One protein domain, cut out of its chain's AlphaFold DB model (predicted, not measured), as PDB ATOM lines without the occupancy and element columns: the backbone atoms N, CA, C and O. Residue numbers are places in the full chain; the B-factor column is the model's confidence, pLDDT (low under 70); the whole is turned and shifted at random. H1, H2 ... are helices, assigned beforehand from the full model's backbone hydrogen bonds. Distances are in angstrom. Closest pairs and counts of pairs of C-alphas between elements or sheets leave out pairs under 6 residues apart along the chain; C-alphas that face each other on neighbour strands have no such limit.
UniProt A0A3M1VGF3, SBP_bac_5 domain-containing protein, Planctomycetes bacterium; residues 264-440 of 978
ATOM      1  N   LEU A 264     181.790 237.885 182.024       90.06
ATOM      2  CA  LEU A 264     183.147 237.428 182.349       90.06
ATOM      3  C   LEU A 264     183.137 236.576 183.628       90.06
ATOM      4  O   LEU A 264     183.772 235.520 183.666       90.06
ATOM      5  N   MET A 265     182.354 236.967 184.645       90.75
ATOM      6  CA  MET A 265     182.114 236.124 185.822       90.75
ATOM      7  C   MET A 265     181.411 234.810 185.450       90.75
ATOM      8  O   MET A 265     181.864 233.758 185.894       90.75
ATOM      9  N   LEU A 266     180.360 234.821 184.618       92.31
ATOM     10  CA  LEU A 266     179.666 233.593 184.191       92.31
ATOM     11  C   LEU A 266     180.571 232.651 183.379       92.31
ATOM     12  O   LEU A 266     180.592 231.450 183.646       92.31
ATOM     13  N   GLN A 267     181.383 233.181 182.461       92.69
ATOM     14  CA  GLN A 267     182.385 232.403 181.724       92.69
ATOM     15  C   GLN A 267     183.476 231.841 182.648       92.69
ATOM     16  O   GLN A 267     183.963 230.727 182.432       92.69
ATOM     17  N   ARG A 268     183.855 232.574 183.706       93.12
ATOM     18  CA  ARG A 268     184.780 232.057 184.721       93.12
ATOM     19  C   ARG A 268     184.140 230.968 185.581       93.12
ATOM     20  O   ARG A 268     184.806 229.975 185.865       93.12
ATOM     21  N   ILE A 269     182.869 231.125 185.952       93.31
ATOM     22  CA  ILE A 269     182.072 230.109 186.649       93.31
ATOM     23  C   ILE A 269     182.011 228.829 185.815       93.31
ATOM     24  O   ILE A 269     182.309 227.768 186.351       93.31
ATOM     25  N   ASP A 270     181.726 228.907 184.511       94.19
ATOM     26  CA  ASP A 270     181.703 227.720 183.648       94.19
ATOM     27  C   ASP A 270     183.047 226.974 183.642       94.19
ATOM     28  O   ASP A 270     183.052 225.761 183.849       94.19
ATOM     29  N   LYS A 271     184.181 227.686 183.540       93.75
ATOM     30  CA  LYS A 271     185.520 227.072 183.653       93.75
ATOM     31  C   LYS A 271     185.782 226.425 185.019       93.75
ATOM     32  O   LYS A 271     186.440 225.392 185.070       93.75
ATOM     33  N   LEU A 272     185.292 227.005 186.117       93.12
ATOM     34  CA  LEU A 272     185.427 226.416 187.459       93.12
ATOM     35  C   LEU A 272     184.550 225.164 187.621       93.12
ATOM     36  O   LEU A 272     184.993 224.183 188.215       93.12
ATOM     37  N   LEU A 273     183.343 225.164 187.046       93.56
ATOM     38  CA  LEU A 273     182.460 223.995 187.000       93.56
ATOM     39  C   LEU A 273     183.079 222.849 186.181       93.56
ATOM     40  O   LEU A 273     183.013 221.701 186.618       93.56
ATOM     41  N   ASP A 274     183.727 223.158 185.053       93.25
ATOM     42  CA  ASP A 274     184.478 222.188 184.236       93.25
ATOM     43  C   ASP A 274     185.713 221.628 184.970       93.25
ATOM     44  O   ASP A 274     186.100 220.480 184.762       93.25
ATOM     45  N   GLN A 275     186.321 222.427 185.854       92.69
ATOM     46  CA  GLN A 275     187.461 222.045 186.700       92.69
ATOM     47  C   GLN A 275     187.057 221.302 187.987       92.69
ATOM     48  O   GLN A 275     187.927 220.808 188.702       92.69
ATOM     49  N   GLY A 276     185.759 221.220 188.299       90.94
ATOM     50  CA  GLY A 276     185.251 220.619 189.536       90.94
ATOM     51  C   GLY A 276     185.361 221.501 190.787       90.94
ATOM     52  O   GLY A 276     185.072 221.032 191.888       90.94
ATOM     53  N   ASP A 277     185.739 222.778 190.657       93.12
ATOM     54  CA  ASP A 277     185.768 223.726 191.779       93.12
ATOM     55  C   ASP A 277     184.394 224.381 191.990       93.12
ATOM     56  O   ASP A 277     184.158 225.573 191.758       93.12
ATOM     57  N   TYR A 278     183.460 223.553 192.453       93.12
ATOM     58  CA  TYR A 278     182.086 223.947 192.758       93.12
ATOM     59  C   TYR A 278     182.007 225.003 193.865       93.12
ATOM     60  O   TYR A 278     181.089 225.824 193.868       93.12
ATOM     61  N   ARG A 279     182.978 225.016 194.788       93.00
ATOM     62  CA  ARG A 279     183.017 225.978 195.890       93.00
ATOM     63  C   ARG A 279     183.296 227.381 195.362       93.00
ATOM     64  O   ARG A 279     182.516 228.291 195.629       93.00
ATOM     65  N   THR A 280     184.372 227.557 194.605       91.94
ATOM     66  CA  THR A 280     184.738 228.877 194.079       91.94
ATOM     67  C   THR A 280     183.728 229.356 193.031       91.94
ATOM     68  O   THR A 280     183.405 230.544 192.974       91.94
ATOM     69  N   ALA A 281     183.134 228.431 192.263       93.06
ATOM     70  CA  ALA A 281     181.997 228.725 191.390       93.06
ATOM     71  C   ALA A 281     180.774 229.255 192.171       93.06
ATOM     72  O   ALA A 281     180.166 230.244 191.760       93.06
ATOM     73  N   PHE A 282     180.432 228.647 193.315       92.94
ATOM     74  CA  PHE A 282     179.360 229.124 194.194       92.94
ATOM     75  C   PHE A 282     179.672 230.493 194.817       92.94
ATOM     76  O   PHE A 282     178.793 231.352 194.869       92.94
ATOM     77  N   GLU A 283     180.913 230.729 195.252       92.56
ATOM     78  CA  GLU A 283     181.330 232.017 195.822       92.56
ATOM     79  C   GLU A 283     181.193 233.162 194.790       92.56
ATOM     80  O   GLU A 283     180.638 234.213 195.124       92.56
ATOM     81  N   LEU A 284     181.553 232.941 193.514       91.44
ATOM     82  CA  LEU A 284     181.289 233.898 192.422       91.44
ATOM     83  C   LEU A 284     179.789 234.067 192.115       91.44
ATOM     84  O   LEU A 284     179.317 235.198 191.972       91.44
ATOM     85  N   LEU A 285     179.014 232.977 192.052       92.00
ATOM     86  CA  LEU A 285     177.559 233.045 191.839       92.00
ATOM     87  C   LEU A 285     176.852 233.844 192.946       92.00
ATOM     88  O   LEU A 285     175.914 234.586 192.664       92.00
ATOM     89  N   LEU A 286     177.327 233.756 194.189       92.25
ATOM     90  CA  LEU A 286     176.784 234.493 195.330       92.25
ATOM     91  C   LEU A 286     177.157 235.989 195.308       92.25
ATOM     92  O   LEU A 286     176.404 236.816 195.827       92.25
ATOM     93  N   VAL A 287     178.272 236.367 194.672       90.19
ATOM     94  CA  VAL A 287     178.579 237.774 194.350       90.19
ATOM     95  C   VAL A 287     177.663 238.293 193.237       90.19
ATOM     96  O   VAL A 287     177.166 239.417 193.345       90.19
ATOM     97  N   LEU A 288     177.376 237.477 192.218       89.81
ATOM     98  CA  LEU A 288     176.449 237.836 191.141       89.81
ATOM     99  C   LEU A 288     174.998 237.981 191.644       89.81
ATOM    100  O   LEU A 288     174.375 238.992 191.338       89.81
ATOM    101  N   ASP A 289     174.491 237.076 192.495       90.44
ATOM    102  CA  ASP A 289     173.143 237.166 193.102       90.44
ATOM    103  C   ASP A 289     172.934 238.495 193.852       90.44
ATOM    104  O   ASP A 289     171.897 239.145 193.722       90.44
ATOM    105  N   ARG A 290     173.964 238.941 194.588       89.88
ATOM    106  CA  ARG A 290     173.966 240.204 195.346       89.88
ATOM    107  C   ARG A 290     173.969 241.459 194.470       89.88
ATOM    108  O   ARG A 290     173.560 242.511 194.958       89.88
ATOM    109  N   ARG A 291     174.456 241.375 193.226       84.94
ATOM    110  CA  ARG A 291     174.477 242.494 192.266       84.94
ATOM    111  C   ARG A 291     173.256 242.451 191.346       84.94
ATOM    112  O   ARG A 291     172.448 243.378 191.338       84.94
ATOM    113  N   HIS A 292     173.126 241.369 190.583       83.00
ATOM    114  CA  HIS A 292     172.182 241.203 189.482       83.00
ATOM    115  C   HIS A 292     171.678 239.749 189.397       83.00
ATOM    116  O   HIS A 292     171.975 239.019 188.457       83.00
ATOM    117  N   ARG A 293     170.857 239.334 190.369       84.75
ATOM    118  CA  ARG A 293     170.180 238.022 190.383       84.75
ATOM    119  C   ARG A 293     169.386 237.687 189.112       84.75
ATOM    120  O   ARG A 293     169.268 236.517 188.768       84.75
ATOM    121  N   ASP A 294     168.851 238.683 188.413       86.94
ATOM    122  CA  ASP A 294     168.051 238.477 187.197       86.94
ATOM    123  C   ASP A 294     168.896 238.569 185.903       86.94
ATOM    124  O   ASP A 294     168.359 238.812 184.821       86.94
ATOM    125  N   TRP A 295     170.226 238.413 185.994       90.88
ATOM    126  CA  TRP A 295     171.121 238.473 184.833       90.88
ATOM    127  C   TRP A 295     170.921 237.275 183.877       90.88
ATOM    128  O   TRP A 295     170.784 236.138 184.347       90.88
ATOM    129  N   PRO A 296     170.935 237.479 182.543       89.88
ATOM    130  CA  PRO A 296     170.864 236.392 181.565       89.88
ATOM    131  C   PRO A 296     171.890 235.279 181.838       89.88
ATOM    132  O   PRO A 296     173.035 235.537 182.189       89.88
ATOM    133  N   GLY A 297     171.482 234.014 181.720       89.19
ATOM    134  CA  GLY A 297     172.358 232.857 181.954       89.19
ATOM    135  C   GLY A 297     172.680 232.524 183.423       89.19
ATOM    136  O   GLY A 297     173.036 231.377 183.697       89.19
ATOM    137  N   TYR A 298     172.494 233.431 184.394       92.19
ATOM    138  CA  TYR A 298     172.760 233.144 185.820       92.19
ATOM    139  C   TYR A 298     171.969 231.930 186.327       92.19
ATOM    140  O   TYR A 298     172.538 231.002 186.906       92.19
ATOM    141  N   ALA A 299     170.664 231.891 186.040       91.56
ATOM    142  CA  ALA A 299     169.795 230.791 186.448       91.56
ATOM    143  C   ALA A 299     170.245 229.431 185.878       91.56
ATOM    144  O   ALA A 299     170.051 228.408 186.534       91.56
ATOM    145  N   GLU A 300     170.863 229.414 184.693       93.06
ATOM    146  CA  GLU A 300     171.414 228.209 184.064       93.06
ATOM    147  C   GLU A 300     172.674 227.738 184.794       93.06
ATOM    148  O   GLU A 300     172.806 226.550 185.072       93.06
ATOM    149  N   ARG A 301     173.575 228.658 185.173       93.69
ATOM    150  CA  ARG A 301     174.817 228.316 185.892       93.69
ATOM    151  C   ARG A 301     174.529 227.832 187.311       93.69
ATOM    152  O   ARG A 301     175.183 226.900 187.767       93.69
ATOM    153  N   VAL A 302     173.504 228.373 187.973       93.88
ATOM    154  CA  VAL A 302     173.016 227.827 189.252       93.88
ATOM    155  C   VAL A 302     172.441 226.419 189.069       93.88
ATOM    156  O   VAL A 302     172.790 225.526 189.832       93.88
ATOM    157  N   GLN A 303     171.611 226.178 188.047       94.81
ATOM    158  CA  GLN A 303     171.089 224.830 187.764       94.81
ATOM    159  C   GLN A 303     172.216 223.828 187.447       94.81
ATOM    160  O   GLN A 303     172.220 222.715 187.974       94.81
ATOM    161  N   ARG A 304     173.211 224.254 186.659       94.81
ATOM    162  CA  ARG A 304     174.416 223.486 186.314       94.81
ATOM    163  C   ARG A 304     175.252 223.145 187.552       94.81
ATOM    164  O   ARG A 304     175.641 221.992 187.709       94.81
ATOM    165  N   LEU A 305     175.476 224.109 188.451       95.38
ATOM    166  CA  LEU A 305     176.155 223.890 189.733       95.38
ATOM    167  C   LEU A 305     175.415 222.854 190.591       95.38
ATOM    168  O   LEU A 305     176.040 221.900 191.040       95.38
ATOM    169  N   LEU A 306     174.098 223.005 190.790       95.81
ATOM    170  CA  LEU A 306     173.298 222.075 191.605       95.81
ATOM    171  C   LEU A 306     173.374 220.634 191.065       95.81
ATOM    172  O   LEU A 306     173.494 219.687 191.839       95.81
ATOM    173  N   PHE A 307     173.351 220.467 189.739       96.31
ATOM    174  CA  PHE A 307     173.492 219.164 189.087       96.31
ATOM    175  C   PHE A 307     174.885 218.542 189.298       96.31
ATOM    176  O   PHE A 307     174.996 217.354 189.602       96.31
ATOM    177  N   LEU A 308     175.951 219.339 189.169       95.12
ATOM    178  CA  LEU A 308     177.330 218.866 189.327       95.12
ATOM    179  C   LEU A 308     177.693 218.592 190.795       95.12
ATOM    180  O   LEU A 308     178.305 217.563 191.078       95.12
ATOM    181  N   GLU A 309     177.240 219.422 191.744       95.44
ATOM    182  CA  GLU A 309     177.357 219.120 193.178       95.44
ATOM    183  C   GLU A 309     176.606 217.830 193.536       95.44
ATOM    184  O   GLU A 309     177.133 217.002 194.277       95.44
ATOM    185  N   ALA A 310     175.408 217.595 192.986       95.75
ATOM    186  CA  ALA A 310     174.691 216.341 193.217       95.75
ATOM    187  C   ALA A 310     175.484 215.111 192.733       95.75
ATOM    188  O   ALA A 310     175.542 214.104 193.444       95.75
ATOM    189  N   ALA A 311     176.128 215.198 191.564       94.62
ATOM    190  CA  ALA A 311     176.982 214.134 191.036       94.62
ATOM    191  C   ALA A 311     178.226 213.895 191.918       94.62
ATOM    192  O   ALA A 311     178.497 212.757 192.302       94.62
ATOM    193  N   ASP A 312     178.924 214.958 192.325       94.19
ATOM    194  CA  ASP A 312     180.069 214.897 193.244       94.19
ATOM    195  C   ASP A 312     179.711 214.240 194.589       94.19
ATOM    196  O   ASP A 312     180.400 213.327 195.060       94.19
ATOM    197  N   ARG A 313     178.587 214.646 195.196       94.94
ATOM    198  CA  ARG A 313     178.102 214.042 196.446       94.94
ATOM    199  C   ARG A 313     177.655 212.593 196.248       94.94
ATOM    200  O   ARG A 313     177.832 211.801 197.173       94.94
ATOM    201  N   TYR A 314     177.128 212.218 195.080       94.81
ATOM    202  CA  TYR A 314     176.792 210.825 194.770       94.81
ATOM    203  C   TYR A 314     178.044 209.933 194.721       94.81
ATOM    204  O   TYR A 314     178.062 208.892 195.381       94.81
ATOM    205  N   GLU A 315     179.105 210.340 194.015       94.69
ATOM    206  CA  GLU A 315     180.349 209.552 193.939       94.69
ATOM    207  C   GLU A 315     181.053 209.476 195.312       94.69
ATOM    208  O   GLU A 315     181.580 208.430 195.701       94.69
ATOM    209  N   LYS A 316     180.936 210.530 196.136       95.06
ATOM    210  CA  LYS A 316     181.336 210.536 197.561       95.06
ATOM    211  C   LYS A 316     180.394 209.742 198.488       95.06
ATOM    212  O   LYS A 316     180.618 209.712 199.697       95.06
ATOM    213  N   LYS A 317     179.359 209.082 197.949       95.44
ATOM    214  CA  LYS A 317     178.338 208.276 198.659       95.44
ATOM    215  C   LYS A 317     177.488 209.056 199.677       95.44
ATOM    216  O   LYS A 317     176.846 208.474 200.550       95.44
ATOM    217  N   LEU A 318     177.434 210.380 199.550       95.75
ATOM    218  CA  LEU A 318     176.656 211.305 200.380       95.75
ATOM    219  C   LEU A 318     175.240 211.496 199.805       95.75
ATOM    220  O   LEU A 318     174.788 212.617 199.573       95.75
ATOM    221  N   TYR A 319     174.534 210.386 199.561       95.31
ATOM    222  CA  TYR A 319     173.291 210.353 198.778       95.31
ATOM    223  C   TYR A 319     172.183 211.287 199.302       95.31
ATOM    224  O   TYR A 319     171.481 211.905 198.506       95.31
ATOM    225  N   GLU A 320     172.044 211.465 200.623       93.94
ATOM    226  CA  GLU A 320     171.041 212.387 201.196       93.94
ATOM    227  C   GLU A 320     171.342 213.864 200.887       93.94
ATOM    228  O   GLU A 320     170.419 214.669 200.772       93.94
ATOM    229  N   GLN A 321     172.621 214.223 200.713       95.12
ATOM    230  CA  GLN A 321     173.026 215.565 200.283       95.12
ATOM    231  C   GLN A 321     172.803 215.732 198.778       95.12
ATOM    232  O   GLN A 321     172.222 216.729 198.364       95.12
ATOM    233  N   ALA A 322     173.191 214.735 197.973       96.12
ATOM    234  CA  ALA A 322     172.931 214.723 196.532       96.12
ATOM    235  C   ALA A 322     171.432 214.895 196.216       96.12
ATOM    236  O   ALA A 322     171.069 215.693 195.356       96.12
ATOM    237  N   LEU A 323     170.556 214.218 196.971       95.56
ATOM    238  CA  LEU A 323     169.104 214.352 196.839       95.56
ATOM    239  C   LEU A 323     168.621 215.784 197.125       95.56
ATOM    240  O   LEU A 323     167.788 216.298 196.386       95.56
ATOM    241  N   ALA A 324     169.159 216.449 198.151       95.31
ATOM    242  CA  ALA A 324     168.785 217.828 198.475       95.31
ATOM    243  C   ALA A 324     169.159 218.823 197.356       95.31
ATOM    244  O   ALA A 324     168.391 219.742 197.072       95.31
ATOM    245  N   TYR A 325     170.294 218.612 196.682       95.19
ATOM    246  CA  TYR A 325     170.691 219.402 195.511       95.19
ATOM    247  C   TYR A 325     169.780 219.161 194.298       95.19
ATOM    248  O   TYR A 325     169.351 220.120 193.655       95.19
ATOM    249  N   LEU A 326     169.428 217.900 194.012       95.56
ATOM    250  CA  LEU A 326     168.476 217.571 192.942       95.56
ATOM    251  C   LEU A 326     167.055 218.082 193.236       95.56
ATOM    252  O   LEU A 326     166.329 218.416 192.306       95.56
ATOM    253  N   GLU A 327     166.662 218.197 194.504       94.75
ATOM    254  CA  GLU A 327     165.372 218.769 194.911       94.75
ATOM    255  C   GLU A 327     165.292 220.288 194.737       94.75
ATOM    256  O   GLU A 327     164.241 220.793 194.340       94.75
ATOM    257  N   ASP A 328     166.370 221.027 195.008       95.25
ATOM    258  CA  ASP A 328     166.446 222.463 194.702       95.25
ATOM    259  C   ASP A 328     166.486 222.689 193.178       95.25
ATOM    260  O   ASP A 328     165.790 223.554 192.642       95.25
ATOM    261  N   LEU A 329     167.212 221.835 192.444       95.44
ATOM    262  CA  LEU A 329     167.210 221.830 190.981       95.44
ATOM    263  C   LEU A 329     165.809 221.556 190.410       95.44
ATOM    264  O   LEU A 329     165.349 222.315 189.560       95.44
ATOM    265  N   HIS A 330     165.092 220.551 190.921       95.06
ATOM    266  CA  HIS A 330     163.712 220.252 190.530       95.06
ATOM    267  C   HIS A 330     162.750 221.403 190.858       95.06
ATOM    268  O   HIS A 330     161.926 221.767 190.023       95.06
ATOM    269  N   GLN A 331     162.870 222.036 192.030       94.75
ATOM    270  CA  GLN A 331     162.047 223.202 192.393       94.75
ATOM    271  C   GLN A 331     162.267 224.409 191.466       94.75
ATOM    272  O   GLN A 331     161.339 225.192 191.257       94.75
ATOM    273  N   ARG A 332     163.470 224.563 190.901       93.38
ATOM    274  CA  ARG A 332     163.816 225.646 189.961       93.38
ATOM    275  C   ARG A 332     163.471 225.309 188.511       93.38
ATOM    276  O   ARG A 332     163.005 226.180 187.782       93.38
ATOM    277  N   ASN A 333     163.715 224.071 188.088       94.62
ATOM    278  CA  ASN A 333     163.463 223.586 186.736       94.62
ATOM    279  C   ASN A 333     163.182 222.065 186.731       94.62
ATOM    280  O   ASN A 333     164.108 221.269 186.560       94.62
ATOM    281  N   PRO A 334     161.904 221.645 186.815       92.44
ATOM    282  CA  PRO A 334     161.519 220.232 186.721       92.44
ATOM    283  C   PRO A 334     161.917 219.553 185.401       92.44
ATOM    284  O   PRO A 334     161.941 218.331 185.317       92.44
ATOM    285  N   ARG A 335     162.211 220.328 184.346       91.94
ATOM    286  CA  ARG A 335     162.549 219.830 183.001       91.94
ATOM    287  C   ARG A 335     164.046 219.907 182.690       91.94
ATOM    288  O   ARG A 335     164.425 219.875 181.519       91.94
ATOM    289  N   TYR A 336     164.899 220.036 183.706       93.31
ATOM    290  CA  TYR A 336     166.346 220.040 183.508       93.31
ATOM    291  C   TYR A 336     166.826 218.687 182.923       93.31
ATOM    292  O   TYR A 336     166.383 217.635 183.396       93.31
ATOM    293  N   PRO A 337     167.714 218.665 181.907       92.31
ATOM    294  CA  PRO A 337     168.185 217.421 181.290       92.31
ATOM    295  C   PRO A 337     168.780 216.431 182.302       92.31
ATOM    296  O   PRO A 337     169.472 216.831 183.232       92.31
ATOM    297  N   GLN A 338     168.523 215.133 182.116       91.94
ATOM    298  CA  GLN A 338     168.992 214.029 182.979       91.94
ATOM    299  C   GLN A 338     168.527 214.064 184.454       91.94
ATOM    300  O   GLN A 338     168.755 213.088 185.168       91.94
ATOM    301  N   LEU A 339     167.833 215.112 184.924       92.94
ATOM    302  CA  LEU A 339     167.347 215.232 186.309       92.94
ATOM    303  C   LEU A 339     166.523 214.011 186.747       92.94
ATOM    304  O   LEU A 339     166.757 213.467 187.823       92.94
ATOM    305  N   PHE A 340     165.613 213.553 185.885       91.69
ATOM    306  CA  PHE A 340     164.779 212.368 186.100       91.69
ATOM    307  C   PHE A 340     165.622 211.117 186.406       91.69
ATOM    308  O   PHE A 340     165.411 210.451 187.415       91.69
ATOM    309  N   GLU A 341     166.635 210.837 185.581       92.94
ATOM    310  CA  GLU A 341     167.509 209.667 185.736       92.94
ATOM    311  C   GLU A 341     168.395 209.772 186.986       92.94
ATOM    312  O   GLU A 341     168.549 208.792 187.719       92.94
ATOM    313  N   GLN A 342     168.944 210.960 187.274       93.44
ATOM    314  CA  GLN A 342     169.782 211.171 188.459       93.44
ATOM    315  C   GLN A 342     168.976 211.096 189.763       93.44
ATOM    316  O   GLN A 342     169.474 210.544 190.743       93.44
ATOM    317  N   LEU A 343     167.721 211.566 189.785       93.62
ATOM    318  CA  LEU A 343     166.818 211.385 190.928       93.62
ATOM    319  C   LEU A 343     166.628 209.894 191.241       93.62
ATOM    320  O   LEU A 343     166.792 209.482 192.391       93.62
ATOM    321  N   GLY A 344     166.384 209.067 190.219       92.25
ATOM    322  CA  GLY A 344     166.369 207.611 190.355       92.25
ATOM    323  C   GLY A 344     167.687 207.038 190.885       92.25
ATOM    324  O   GLY A 344     167.680 206.306 191.879       92.25
ATOM    325  N   LYS A 345     168.814 207.404 190.258       94.69
ATOM    326  CA  LYS A 345     170.172 206.942 190.609       94.69
ATOM    327  C   LYS A 345     170.530 207.246 192.070       94.69
ATOM    328  O   LYS A 345     171.101 206.395 192.742       94.69
ATOM    329  N   VAL A 346     170.189 208.436 192.570       95.62
ATOM    330  CA  VAL A 346     170.493 208.884 193.943       95.62
ATOM    331  C   VAL A 346     169.554 208.260 194.983       95.62
ATOM    332  O   VAL A 346     169.998 207.922 196.081       95.62
ATOM    333  N   VAL A 347     168.265 208.096 194.666       95.31
ATOM    334  CA  VAL A 347     167.270 207.581 195.624       95.31
ATOM    335  C   VAL A 347     167.337 206.057 195.781       95.31
ATOM    336  O   VAL A 347     167.102 205.562 196.884       95.31
ATOM    337  N   GLN A 348     167.697 205.307 194.735       94.94
ATOM    338  CA  GLN A 348     167.755 203.839 194.781       94.94
ATOM    339  C   GLN A 348     168.663 203.310 195.926       94.94
ATOM    340  O   GLN A 348     168.141 202.594 196.782       94.94
ATOM    341  N   PRO A 349     169.935 203.744 196.098       95.69
ATOM    342  CA  PRO A 349     170.766 203.322 197.235       95.69
ATOM    343  C   PRO A 349     170.210 203.690 198.621       95.69
ATOM    344  O   PRO A 349     170.484 202.993 199.596       95.69
ATOM    345  N   LEU A 350     169.437 204.779 198.733       95.50
ATOM    346  CA  LEU A 350     168.806 205.204 199.992       95.50
ATOM    347  C   LEU A 350     167.614 204.317 200.373       95.50
ATOM    348  O   LEU A 350     167.391 204.061 201.558       95.50
ATOM    349  N   ILE A 351     166.874 203.836 199.373       95.44
ATOM    350  CA  ILE A 351     165.837 202.816 199.528       95.44
ATOM    351  C   ILE A 351     166.487 201.479 199.905       95.44
ATOM    352  O   ILE A 351     166.131 200.901 200.930       95.44
ATOM    353  N   ASP A 352     167.484 201.025 199.144       94.75
ATOM    354  CA  ASP A 352     168.124 199.718 199.347       94.75
ATOM    355  C   ASP A 352     168.800 199.616 200.722       94.75
ATOM    356  O   ASP A 352     168.619 198.631 201.439       94.75
ATOM    357  N   ALA A 353     169.504 200.667 201.157       94.69
ATOM    358  CA  ALA A 353     170.123 200.727 202.482       94.69
ATOM    359  C   ALA A 353     169.111 200.816 203.644       94.69
ATOM    360  O   ALA A 353     169.475 200.534 204.790       94.69
ATOM    361  N   ALA A 354     167.860 201.209 203.379       93.81
ATOM    362  CA  ALA A 354     166.771 201.157 204.353       93.81
ATOM    363  C   ALA A 354     166.127 199.760 204.396       93.81
ATOM    364  O   ALA A 354     165.934 199.211 205.481       93.81
ATOM    365  N   LEU A 355     165.866 199.152 203.233       94.00
ATOM    366  CA  LEU A 355     165.308 197.800 203.120       94.00
ATOM    367  C   LEU A 355     166.258 196.732 203.682       94.00
ATOM    368  O   LEU A 355     165.819 195.877 204.445       94.00
ATOM    369  N   ALA A 356     167.566 196.845 203.428       93.81
ATOM    370  CA  ALA A 356     168.603 195.979 204.004       93.81
ATOM    371  C   ALA A 356     168.767 196.111 205.538       93.81
ATOM    372  O   ALA A 356     169.579 195.410 206.139       93.81
ATOM    373  N   ARG A 357     168.021 197.023 206.177       91.31
ATOM    374  CA  ARG A 357     167.944 197.216 207.637       91.31
ATOM    375  C   ARG A 357     166.528 197.009 208.189       91.31
ATOM    376  O   ARG A 357     166.283 197.351 209.342       91.31
ATOM    377  N   GLU A 358     165.598 196.530 207.360       89.75
ATOM    378  CA  GLU A 358     164.157 196.434 207.649       89.75
ATOM    379  C   GLU A 358     163.498 197.770 208.075       89.75
ATOM    380  O   GLU A 358     162.389 197.796 208.615       89.75
ATOM    381  N   ASP A 359     164.124 198.919 207.778       89.81
ATOM    382  CA  ASP A 359     163.560 200.254 208.018       89.81
ATOM    383  C   ASP A 359     162.603 200.637 206.878       89.81
ATOM    384  O   ASP A 359     162.811 201.573 206.098       89.81
ATOM    385  N   TYR A 360     161.508 199.881 206.784       91.88
ATOM    386  CA  TYR A 360     160.434 200.106 205.819       91.88
ATOM    387  C   TYR A 360     159.834 201.519 205.919       91.88
ATOM    388  O   TYR A 360     159.337 202.044 204.924       91.88
ATOM    389  N   ARG A 361     159.906 202.174 207.091       89.56
ATOM    390  CA  ARG A 361     159.464 203.567 207.261       89.56
ATOM    391  C   ARG A 361     160.380 204.534 206.511       89.56
ATOM    392  O   ARG A 361     159.874 205.394 205.791       89.56
ATOM    393  N   ARG A 362     161.704 204.389 206.628       91.12
ATOM    394  CA  ARG A 362     162.673 205.183 205.855       91.12
ATOM    395  C   ARG A 362     162.607 204.868 204.360       91.12
ATOM    396  O   ARG A 362     162.657 205.796 203.557       91.12
ATOM    397  N   ALA A 363     162.396 203.604 203.982       94.00
ATOM    398  CA  ALA A 363     162.167 203.232 202.586       94.00
ATOM    399  C   ALA A 363     160.918 203.933 202.013       94.00
ATOM    400  O   ALA A 363     161.014 204.635 201.006       94.00
ATOM    401  N   ARG A 364     159.760 203.850 202.693       92.94
ATOM    402  CA  ARG A 364     158.532 204.566 202.289       92.94
ATOM    403  C   ARG A 364     158.707 206.080 202.249       92.94
ATOM    404  O   ARG A 364     158.161 206.714 201.350       92.94
ATOM    405  N   TYR A 365     159.464 206.660 203.180       93.12
ATOM    406  CA  TYR A 365     159.781 208.089 203.168       93.12
ATOM    407  C   TYR A 365     160.479 208.500 201.863       93.12
ATOM    408  O   TYR A 365     160.006 209.417 201.195       93.12
ATOM    409  N   PHE A 366     161.532 207.790 201.445       94.25
ATOM    410  CA  PHE A 366     162.224 208.088 200.188       94.25
ATOM    411  C   PHE A 366     161.375 207.788 198.942       94.25
ATOM    412  O   PHE A 366     161.364 208.603 198.020       94.25
ATOM    413  N   ILE A 367     160.593 206.701 198.937       93.56
ATOM    414  CA  ILE A 367     159.642 206.389 197.852       93.56
ATOM    415  C   ILE A 367     158.620 207.522 197.685       93.56
ATOM    416  O   ILE A 367     158.415 207.995 196.569       93.56
ATOM    417  N   ARG A 368     158.001 208.004 198.777       92.56
ATOM    418  CA  ARG A 368     157.050 209.129 198.712       92.56
ATOM    419  C   ARG A 368     157.730 210.442 198.327       92.56
ATOM    420  O   ARG A 368     157.132 211.213 197.589       92.56
ATOM    421  N   ARG A 369     158.954 210.699 198.798       93.25
ATOM    422  CA  ARG A 369     159.723 211.911 198.466       93.25
ATOM    423  C   ARG A 369     160.018 211.969 196.961       93.25
ATOM    424  O   ARG A 369     159.668 212.959 196.325       93.25
ATOM    425  N   LEU A 370     160.485 210.869 196.364       94.25
ATOM    426  CA  LEU A 370     160.644 210.742 194.909       94.25
ATOM    427  C   LEU A 370     159.305 210.863 194.160       94.25
ATOM    428  O   LEU A 370     159.192 211.672 193.244       94.25
ATOM    429  N   ALA A 371     158.265 210.141 194.591       92.69
ATOM    430  CA  ALA A 371     156.937 210.199 193.968       92.69
ATOM    431  C   ALA A 371     156.208 211.550 194.142       92.69
ATOM    432  O   ALA A 371     155.220 211.796 193.454       92.69
ATOM    433  N   SER A 372     156.665 212.423 195.050       92.44
ATOM    434  CA  SER A 372     156.145 213.790 195.203       92.44
ATOM    435  C   SER A 372     156.731 214.783 194.194       92.44
ATOM    436  O   SER A 372     156.115 215.816 193.943       92.44
ATOM    437  N   MET A 373     157.884 214.452 193.601       91.81
ATOM    438  CA  MET A 373     158.452 215.154 192.448       91.81
ATOM    439  C   MET A 373     157.950 214.528 191.146       91.81
ATOM    440  O   MET A 373     157.330 215.203 190.333       91.81
ATOM    441  N   GLU A 374     158.152 213.215 190.995       91.38
ATOM    442  CA  GLU A 374     157.882 212.461 189.769       91.38
ATOM    443  C   GLU A 374     156.971 211.249 190.061       91.38
ATOM    444  O   GLU A 374     157.457 210.141 190.323       91.38
ATOM    445  N   PRO A 375     155.630 211.415 190.023       90.25
ATOM    446  CA  PRO A 375     154.667 210.391 190.459       90.25
ATOM    447  C   PRO A 375     154.702 209.062 189.690       90.25
ATOM    448  O   PRO A 375     154.145 208.068 190.160       90.25
ATOM    449  N   GLN A 376     155.321 209.044 188.505       91.12
ATOM    450  CA  GLN A 376     155.460 207.866 187.640       91.12
ATOM    451  C   GLN A 376     156.915 207.371 187.523       91.12
ATOM    452  O   GLN A 376     157.198 206.511 186.691       91.12
ATOM    453  N   HIS A 377     157.845 207.876 188.346       94.56
ATOM    454  CA  HIS A 377     159.253 207.489 188.258       94.56
ATOM    455  C   HIS A 377     159.447 205.965 188.465       94.56
ATOM    456  O   HIS A 377     159.063 205.455 189.526       94.56
ATOM    457  N   PRO A 378     160.097 205.232 187.532       94.62
ATOM    458  CA  PRO A 378     160.159 203.766 187.542       94.62
ATOM    459  C   PRO A 378     160.609 203.136 188.865       94.62
ATOM    460  O   PRO A 378     159.977 202.190 189.323       94.62
ATOM    461  N   VAL A 379     161.640 203.686 189.521       94.12
ATOM    462  CA  VAL A 379     162.111 203.223 190.847       94.12
ATOM    463  C   VAL A 379     160.998 203.284 191.903       94.12
ATOM    464  O   VAL A 379     160.734 202.295 192.581       94.12
ATOM    465  N   ALA A 380     160.298 204.419 192.020       93.69
ATOM    466  CA  ALA A 380     159.256 204.599 193.031       93.69
ATOM    467  C   ALA A 380     158.034 203.707 192.761       93.69
ATOM    468  O   ALA A 380     157.450 203.167 193.698       93.69
ATOM    469  N   VAL A 381     157.667 203.532 191.485       94.69
ATOM    470  CA  VAL A 381     156.582 202.641 191.047       94.69
ATOM    471  C   VAL A 381     156.926 201.181 191.360       94.69
ATOM    472  O   VAL A 381     156.167 200.516 192.065       94.69
ATOM    473  N   ARG A 382     158.105 200.721 190.921       95.00
ATOM    474  CA  ARG A 382     158.581 199.345 191.101       95.00
ATOM    475  C   ARG A 382     158.687 198.963 192.576       95.00
ATOM    476  O   ARG A 382     158.057 197.992 192.985       95.00
ATOM    477  N   THR A 383     159.421 199.723 193.393       93.62
ATOM    478  CA  THR A 383     159.612 199.351 194.805       93.62
ATOM    479  C   THR A 383     158.308 199.424 195.599       93.62
ATOM    480  O   THR A 383     158.074 198.602 196.486       93.62
ATOM    481  N   ARG A 384     157.400 200.351 195.262       94.38
ATOM    482  CA  ARG A 384     156.040 200.360 195.821       94.38
ATOM    483  C   ARG A 384     155.301 199.058 195.500       94.38
ATOM    484  O   ARG A 384     154.669 198.495 196.387       94.38
ATOM    485  N   GLU A 385     155.371 198.573 194.265       94.75
ATOM    486  CA  GLU A 385     154.691 197.344 193.834       94.75
ATOM    487  C   GLU A 385     155.317 196.075 194.434       94.75
ATOM    488  O   GLU A 385     154.583 195.180 194.860       94.75
ATOM    489  N   GLU A 386     156.642 196.035 194.586       94.88
ATOM    490  CA  GLU A 386     157.368 194.990 195.322       94.88
ATOM    491  C   GLU A 386     156.912 194.938 196.797       94.88
ATOM    492  O   GLU A 386     156.462 193.891 197.272       94.88
ATOM    493  N   LEU A 387     156.912 196.076 197.506       95.00
ATOM    494  CA  LEU A 387     156.482 196.161 198.910       95.00
ATOM    495  C   LEU A 387     154.980 195.893 199.099       95.00
ATOM    496  O   LEU A 387     154.587 195.229 200.059       95.00
ATOM    497  N   MET A 388     154.121 196.356 198.185       95.56
ATOM    498  CA  MET A 388     152.690 196.025 198.200       95.56
ATOM    499  C   MET A 388     152.451 194.524 197.980       95.56
ATOM    500  O   MET A 388     151.527 193.961 198.565       95.56
ATOM    501  N   THR A 389     153.277 193.862 197.168       96.81
ATOM    502  CA  THR A 389     153.191 192.412 196.935       96.81
ATOM    503  C   THR A 389     153.651 191.629 198.165       96.81
ATOM    504  O   THR A 389     152.937 190.730 198.612       96.81
ATOM    505  N   GLN A 390     154.761 192.032 198.790       95.81
ATOM    506  CA  GLN A 390     155.235 191.462 200.056       95.81
ATOM    507  C   GLN A 390     154.196 191.625 201.183       95.81
ATOM    508  O   GLN A 390     153.886 190.671 201.897       95.81
ATOM    509  N   ALA A 391     153.589 192.810 201.316       96.38
ATOM    510  CA  ALA A 391     152.544 193.059 202.308       96.38
ATOM    511  C   ALA A 391     151.292 192.187 202.080       96.38
ATOM    512  O   ALA A 391     150.710 191.692 203.046       96.38
ATOM    513  N   ARG A 392     150.901 191.930 200.823       97.25
ATOM    514  CA  ARG A 392     149.804 190.999 200.494       97.25
ATOM    515  C   ARG A 392     150.122 189.550 200.847       97.25
ATOM    516  O   ARG A 392     149.254 188.865 201.382       97.25
ATOM    517  N   GLN A 393     151.348 189.092 200.594       97.31
ATOM    518  CA  GLN A 393     151.798 187.754 200.996       97.31
ATOM    519  C   GLN A 393     151.736 187.586 202.522       97.31
ATOM    520  O   GLN A 393     151.223 186.582 203.011       97.31
ATOM    521  N   LEU A 394     152.159 188.604 203.280       97.50
ATOM    522  CA  LEU A 394     152.058 188.617 204.742       97.50
ATOM    523  C   LEU A 394     150.599 188.648 205.237       97.50
ATOM    524  O   LEU A 394     150.282 187.968 206.208       97.50
ATOM    525  N   VAL A 395     149.687 189.355 204.558       97.31
ATOM    526  CA  VAL A 395     148.241 189.304 204.863       97.31
ATOM    527  C   VAL A 395     147.638 187.928 204.566       97.31
ATOM    528  O   VAL A 395     146.801 187.460 205.335       97.31
ATOM    529  N   ALA A 396     148.056 187.260 203.488       97.25
ATOM    530  CA  ALA A 396     147.616 185.899 203.181       97.25
ATOM    531  C   ALA A 396     148.107 184.894 204.241       97.25
ATOM    532  O   ALA A 396     147.312 184.092 204.727       97.25
ATOM    533  N   ALA A 397     149.371 185.000 204.669       97.25
ATOM    534  CA  ALA A 397     149.914 184.211 205.775       97.25
ATOM    535  C   ALA A 397     149.158 184.473 207.090       97.25
ATOM    536  O   ALA A 397     148.699 183.527 207.721       97.25
ATOM    537  N   ALA A 398     148.927 185.743 207.449       97.19
ATOM    538  CA  ALA A 398     148.178 186.123 208.651       97.19
ATOM    539  C   ALA A 398     146.752 185.545 208.680       97.19
ATOM    540  O   ALA A 398     146.250 185.199 209.745       97.19
ATOM    541  N   ARG A 399     146.090 185.440 207.518       96.50
ATOM    542  CA  ARG A 399     144.769 184.801 207.391       96.50
ATOM    543  C   ARG A 399     144.861 183.285 207.534       96.50
ATOM    544  O   ARG A 399     144.097 182.719 208.299       96.50
ATOM    545  N   SER A 400     145.837 182.643 206.891       96.75
ATOM    546  CA  SER A 400     146.039 181.196 207.032       96.75
ATOM    547  C   SER A 400     146.373 180.779 208.469       96.75
ATOM    548  O   SER A 400     145.903 179.739 208.912       96.75
ATOM    549  N   GLU A 401     147.172 181.569 209.189       96.44
ATOM    550  CA  GLU A 401     147.523 181.330 210.598       96.44
ATOM    551  C   GLU A 401     146.343 181.651 211.542       96.44
ATOM    552  O   GLU A 401     146.160 180.995 212.565       96.44
ATOM    553  N   TRP A 402     145.484 182.611 211.177       95.50
ATOM    554  CA  TRP A 402     144.218 182.880 211.868       95.50
ATOM    555  C   TRP A 402     143.215 181.728 211.713       95.50
ATOM    556  O   TRP A 402     142.605 181.313 212.698       95.50
ATOM    557  N   ASP A 403     143.071 181.190 210.499       94.75
ATOM    558  CA  ASP A 403     142.143 180.098 210.186       94.75
ATOM    559  C   ASP A 403     142.573 178.758 210.824       94.75
ATOM    560  O   ASP A 403     141.727 177.902 211.083       94.75
ATOM    561  N   THR A 404     143.864 178.578 211.145       94.88
ATOM    562  CA  THR A 404     144.359 177.454 211.970       94.88
ATOM    563  C   THR A 404     144.299 177.714 213.481       94.88
ATOM    564  O   THR A 404     144.599 176.808 214.260       94.88
ATOM    565  N   GLY A 405     143.910 178.917 213.914       93.12
ATOM    566  CA  GLY A 405     143.808 179.303 215.324       93.12
ATOM    567  C   GLY A 405     145.117 179.763 215.982       93.12
ATOM    568  O   GLY A 405     145.111 180.051 217.181       93.12
ATOM    569  N   ASP A 406     146.231 179.893 215.249       94.88
ATOM    570  CA  ASP A 406     147.450 180.517 215.786       94.88
ATOM    571  C   ASP A 406     147.358 182.047 215.703       94.88
ATOM    572  O   ASP A 406     147.992 182.730 214.892       94.88
ATOM    573  N   TYR A 407     146.562 182.601 216.615       94.81
ATOM    574  CA  TYR A 407     146.389 184.041 216.776       94.81
ATOM    575  C   TYR A 407     147.695 184.784 217.115       94.81
ATOM    576  O   TYR A 407     147.765 185.997 216.917       94.81
ATOM    577  N   ALA A 408     148.729 184.087 217.606       93.38
ATOM    578  CA  ALA A 408     150.014 184.689 217.945       93.38
ATOM    579  C   ALA A 408     150.903 184.864 216.706       93.38
ATOM    580  O   ALA A 408     151.453 185.949 216.500       93.38
ATOM    581  N   ALA A 409     151.000 183.831 215.864       94.81
ATOM    582  CA  ALA A 409     151.664 183.915 214.566       94.81
ATOM    583  C   ALA A 409     150.941 184.921 213.656       94.81
ATOM    584  O   ALA A 409     151.570 185.864 213.164       94.81
ATOM    585  N   ALA A 410     149.606 184.832 213.572       96.44
ATOM    586  CA  ALA A 410     148.793 185.755 212.785       96.44
ATOM    587  C   ALA A 410     149.028 187.225 213.181       96.44
ATOM    588  O   ALA A 410     149.046 188.108 212.317       96.44
ATOM    589  N   ALA A 411     149.243 187.502 214.476       94.81
ATOM    590  CA  ALA A 411     149.589 188.834 214.966       94.81
ATOM    591  C   ALA A 411     150.991 189.274 214.515       94.81
ATOM    592  O   ALA A 411     151.137 190.401 214.042       94.81
ATOM    593  N   ASP A 412     151.999 188.396 214.576       93.81
ATOM    594  CA  ASP A 412     153.339 188.681 214.042       93.81
ATOM    595  C   ASP A 412     153.295 188.992 212.534       93.81
ATOM    596  O   ASP A 412     153.913 189.965 212.095       93.81
ATOM    597  N   ARG A 413     152.511 188.254 211.737       96.69
ATOM    598  CA  ARG A 413     152.344 188.528 210.294       96.69
ATOM    599  C   ARG A 413     151.576 189.808 210.004       96.69
ATOM    600  O   ARG A 413     151.978 190.565 209.121       96.69
ATOM    601  N   ALA A 414     150.491 190.073 210.728       95.50
ATOM    602  CA  ALA A 414     149.708 191.294 210.556       95.50
ATOM    603  C   ALA A 414     150.531 192.543 210.918       95.50
ATOM    604  O   ALA A 414     150.479 193.552 210.209       95.50
ATOM    605  N   GLU A 415     151.351 192.468 211.970       92.81
ATOM    606  CA  GLU A 415     152.296 193.523 212.338       92.81
ATOM    607  C   GLU A 415     153.432 193.669 211.318       92.81
ATOM    608  O   GLU A 415     153.777 194.798 210.969       92.81
ATOM    609  N   GLN A 416     153.982 192.572 210.783       93.25
ATOM    610  CA  GLN A 416     154.946 192.615 209.674       93.25
ATOM    611  C   GLN A 416     154.335 193.299 208.439       93.25
ATOM    612  O   GLN A 416     154.929 194.233 207.903       93.25
ATOM    613  N   ALA A 417     153.117 192.932 208.031       95.12
ATOM    614  CA  ALA A 417     152.424 193.549 206.898       95.12
ATOM    615  C   ALA A 417     152.200 195.062 207.096       95.12
ATOM    616  O   ALA A 417     152.449 195.854 206.183       95.12
ATOM    617  N   ALA A 418     151.792 195.474 208.303       93.06
ATOM    618  CA  ALA A 418     151.626 196.880 208.670       93.06
ATOM    619  C   ALA A 418     152.961 197.647 208.735       93.06
ATOM    620  O   ALA A 418     152.998 198.834 208.413       93.06
ATOM    621  N   ARG A 419     154.070 196.987 209.097       91.56
ATOM    622  CA  ARG A 419     155.420 197.572 209.021       91.56
ATOM    623  C   ARG A 419     155.887 197.752 207.579       91.56
ATOM    624  O   ARG A 419     156.484 198.789 207.305       91.56
ATOM    625  N   VAL A 420     155.591 196.811 206.675       93.50
ATOM    626  CA  VAL A 420     155.980 196.848 205.250       93.50
ATOM    627  C   VAL A 420     155.191 197.907 204.468       93.50
ATOM    628  O   VAL A 420     155.789 198.867 203.971       93.50
ATOM    629  N   TRP A 421     153.858 197.788 204.374       92.94
ATOM    630  CA  TRP A 421     153.026 198.730 203.606       92.94
ATOM    631  C   TRP A 421     151.648 199.014 204.258       92.94
ATOM    632  O   TRP A 421     150.636 198.412 203.889       92.94
ATOM    633  N   PRO A 422     151.569 199.975 205.204       91.62
ATOM    634  CA  PRO A 422     150.380 200.233 206.032       91.62
ATOM    635  C   PRO A 422     149.173 200.873 205.319       91.62
ATOM    636  O   PRO A 422     148.116 201.030 205.939       91.62
ATOM    637  N   GLU A 423     149.321 201.299 204.060       89.50
ATOM    638  CA  GLU A 423     148.276 202.003 203.293       89.50
ATOM    639  C   GLU A 423     147.281 201.049 202.603       89.50
ATOM    640  O   GLU A 423     146.202 201.471 202.190       89.50
ATOM    641  N   LEU A 424     147.618 199.759 202.479       91.50
ATOM    642  CA  LEU A 424     146.738 198.758 201.871       91.50
ATOM    643  C   LEU A 424     145.503 198.510 202.752       91.50
ATOM    644  O   LEU A 424     145.621 198.160 203.929       91.50
ATOM    645  N   ARG A 425     144.303 198.605 202.161       92.75
ATOM    646  CA  ARG A 425     143.031 198.310 202.852       92.75
ATOM    647  C   ARG A 425     143.033 196.907 203.470       92.75
ATOM    648  O   ARG A 425     142.684 196.757 204.634       92.75
ATOM    649  N   GLU A 426     143.511 195.920 202.712       93.81
ATOM    650  CA  GLU A 426     143.660 194.516 203.124       93.81
ATOM    651  C   GLU A 426     144.504 194.355 204.402       93.81
ATOM    652  O   GLU A 426     144.141 193.575 205.285       93.81
ATOM    653  N   VAL A 427     145.592 195.130 204.523       94.56
ATOM    654  CA  VAL A 427     146.479 195.152 205.699       94.56
ATOM    655  C   VAL A 427     145.753 195.761 206.897       94.56
ATOM    656  O   VAL A 427     145.737 195.162 207.967       94.56
ATOM    657  N   SER A 428     145.096 196.912 206.718       92.75
ATOM    658  CA  SER A 428     144.326 197.577 207.780       92.75
ATOM    659  C   SER A 428     143.169 196.713 208.303       92.75
ATOM    660  O   SER A 428     142.920 196.680 209.507       92.75
ATOM    661  N   GLU A 429     142.476 195.992 207.420       94.06
ATOM    662  CA  GLU A 429     141.358 195.110 207.775       94.06
ATOM    663  C   GLU A 429     141.831 193.864 208.529       94.06
ATOM    664  O   GLU A 429     141.312 193.570 209.606       94.06
ATOM    665  N   THR A 430     142.856 193.164 208.028       95.19
ATOM    666  CA  THR A 430     143.402 191.982 208.713       95.19
ATOM    667  C   THR A 430     144.121 192.351 210.015       95.19
ATOM    668  O   THR A 430     143.923 191.664 211.011       95.19
ATOM    669  N   PHE A 431     144.842 193.477 210.081       95.25
ATOM    670  CA  PHE A 431     145.391 193.990 211.342       95.25
ATOM    671  C   PHE A 431     144.281 194.283 212.362       95.25
ATOM    672  O   PHE A 431     144.357 193.851 213.508       95.25
ATOM    673  N   GLN A 432     143.207 194.972 211.962       93.88
ATOM    674  CA  GLN A 432     142.097 195.260 212.874       93.88
ATOM    675  C   GLN A 432     141.347 194.012 213.344       93.88
ATOM    676  O   GLN A 432     140.864 194.019 214.473       93.88
ATOM    677  N   LEU A 433     141.235 192.971 212.515       93.44
ATOM    678  CA  LEU A 433     140.681 191.676 212.916       93.44
ATOM    679  C   LEU A 433     141.577 191.018 213.977       93.44
ATOM    680  O   LEU A 433     141.137 190.769 215.100       93.44
ATOM    681  N   VAL A 434     142.847 190.798 213.631       94.81
ATOM    682  CA  VAL A 434     143.785 190.019 214.444       94.81
ATOM    683  C   VAL A 434     144.098 190.722 215.764       94.81
ATOM    684  O   VAL A 434     143.943 190.130 216.829       94.81
ATOM    685  N   THR A 435     144.448 192.011 215.732       92.69
ATOM    686  CA  THR A 435     144.829 192.765 216.938       92.69
ATOM    687  C   THR A 435     143.661 192.974 217.908       92.69
ATOM    688  O   THR A 435     143.912 193.220 219.081       92.69
ATOM    689  N   ARG A 436     142.386 192.840 217.494       93.75
ATOM    690  CA  ARG A 436     141.252 192.838 218.448       93.75
ATOM    691  C   ARG A 436     141.230 191.578 219.315       93.75
ATOM    692  O   ARG A 436     140.986 191.697 220.511       93.75
ATOM    693  N   ARG A 437     141.496 190.410 218.716       93.88
ATOM    694  CA  ARG A 437     141.519 189.081 219.360       93.88
ATOM    695  C   ARG A 437     142.825 188.798 220.103       93.88
ATOM    696  O   ARG A 437     142.805 188.126 221.133       93.88
ATOM    697  N   TYR A 438     143.943 189.290 219.569       95.31
ATOM    698  CA  TYR A 438     145.290 189.055 220.078       95.31
ATOM    699  C   TYR A 438     146.016 190.384 220.315       95.31
ATOM    700  O   TYR A 438     146.749 190.901 219.470       95.31
ATOM    701  N   GLN A 439     145.754 190.979 221.475       95.25
ATOM    702  CA  GLN A 439     146.220 192.324 221.797       95.25
ATOM    703  C   GLN A 439     147.660 192.312 222.316       95.25
ATOM    704  O   GLN A 439     147.974 191.644 223.307       95.25
ATOM    705  N   ARG A 440     148.522 193.102 221.667       95.06
ATOM    706  CA  ARG A 440     149.926 193.303 222.043       95.06
ATOM    707  C   ARG A 440     150.138 194.667 222.687       95.06
ATOM    708  O   ARG A 440     149.733 195.691 222.141       95.06
TER     709      ARG A 440
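Overview. This is residues 264 to 440 of the 978 residues of the protein "SBP_bac_5 domain-containing protein" of Planctomycetes bacterium (UniProt A0A3M1VGF3). Nine helices make a long zigzag rod, each folding back on the one before, with H1 and H2 at one end, H5 and H6 in the middle, and H8 and H9 at the other end. H7, the longest, starts at H5 and H6 and reaches along the rod to H8 and H9. The printed part has 177 residues with nine named helices, H1 to H9 in chain order, and no named strand; the class is all helix. It is loose, with a radius of gyration of the C-alphas of 22.9 A and spans of 77 by 27 by 25 A.

Along the chain. H7, residues 378 to 403, runs 37.4 A from C-alpha 378 at (160.159, 203.766, 187.542) to C-alpha 403. H8 is residues 407 to 420 and H9 425 to 437. Before H7 come H6, 360 to 373, H5, 339 to 355, H4, 319 to 332, H3, 298 to 315 and 26.1 A long, H2, 278 to 292, and H1, 264 to 274, with C-alpha 264 at (183.147, 237.428, 182.349).

Arrangement. H1 to H9 form an up-and-down bundle, each running against the one before, and each two successive helices are a hairpin. H7 is the hub, touching four helices. It touches H8 at a shallow tilt of 9 degrees, C-alphas of Ala 398 and Ala 410 closest at 4.2 A. H6 touches H7 at a steep tilt of 39 degrees, through residues 367 to 371 alone. H3 touches H4, C-alphas of Ala 310 and Ala 322 closest at 4.1 A. H1 and H9 are apart. O i to N i+4 pairs are within hydrogen-bond range throughout H1, H2, H3, H4, H7 and H8, and in 11 of 13 in H5, 9 of 10 in H6 and 7 of 9 in H9.

Size, cuts and confidence. The C-alphas farthest apart, of Leu 264 and Gly 405, are 77.5 A apart. The printed part has no cut and no long link. No printed residue is under pLDDT 70.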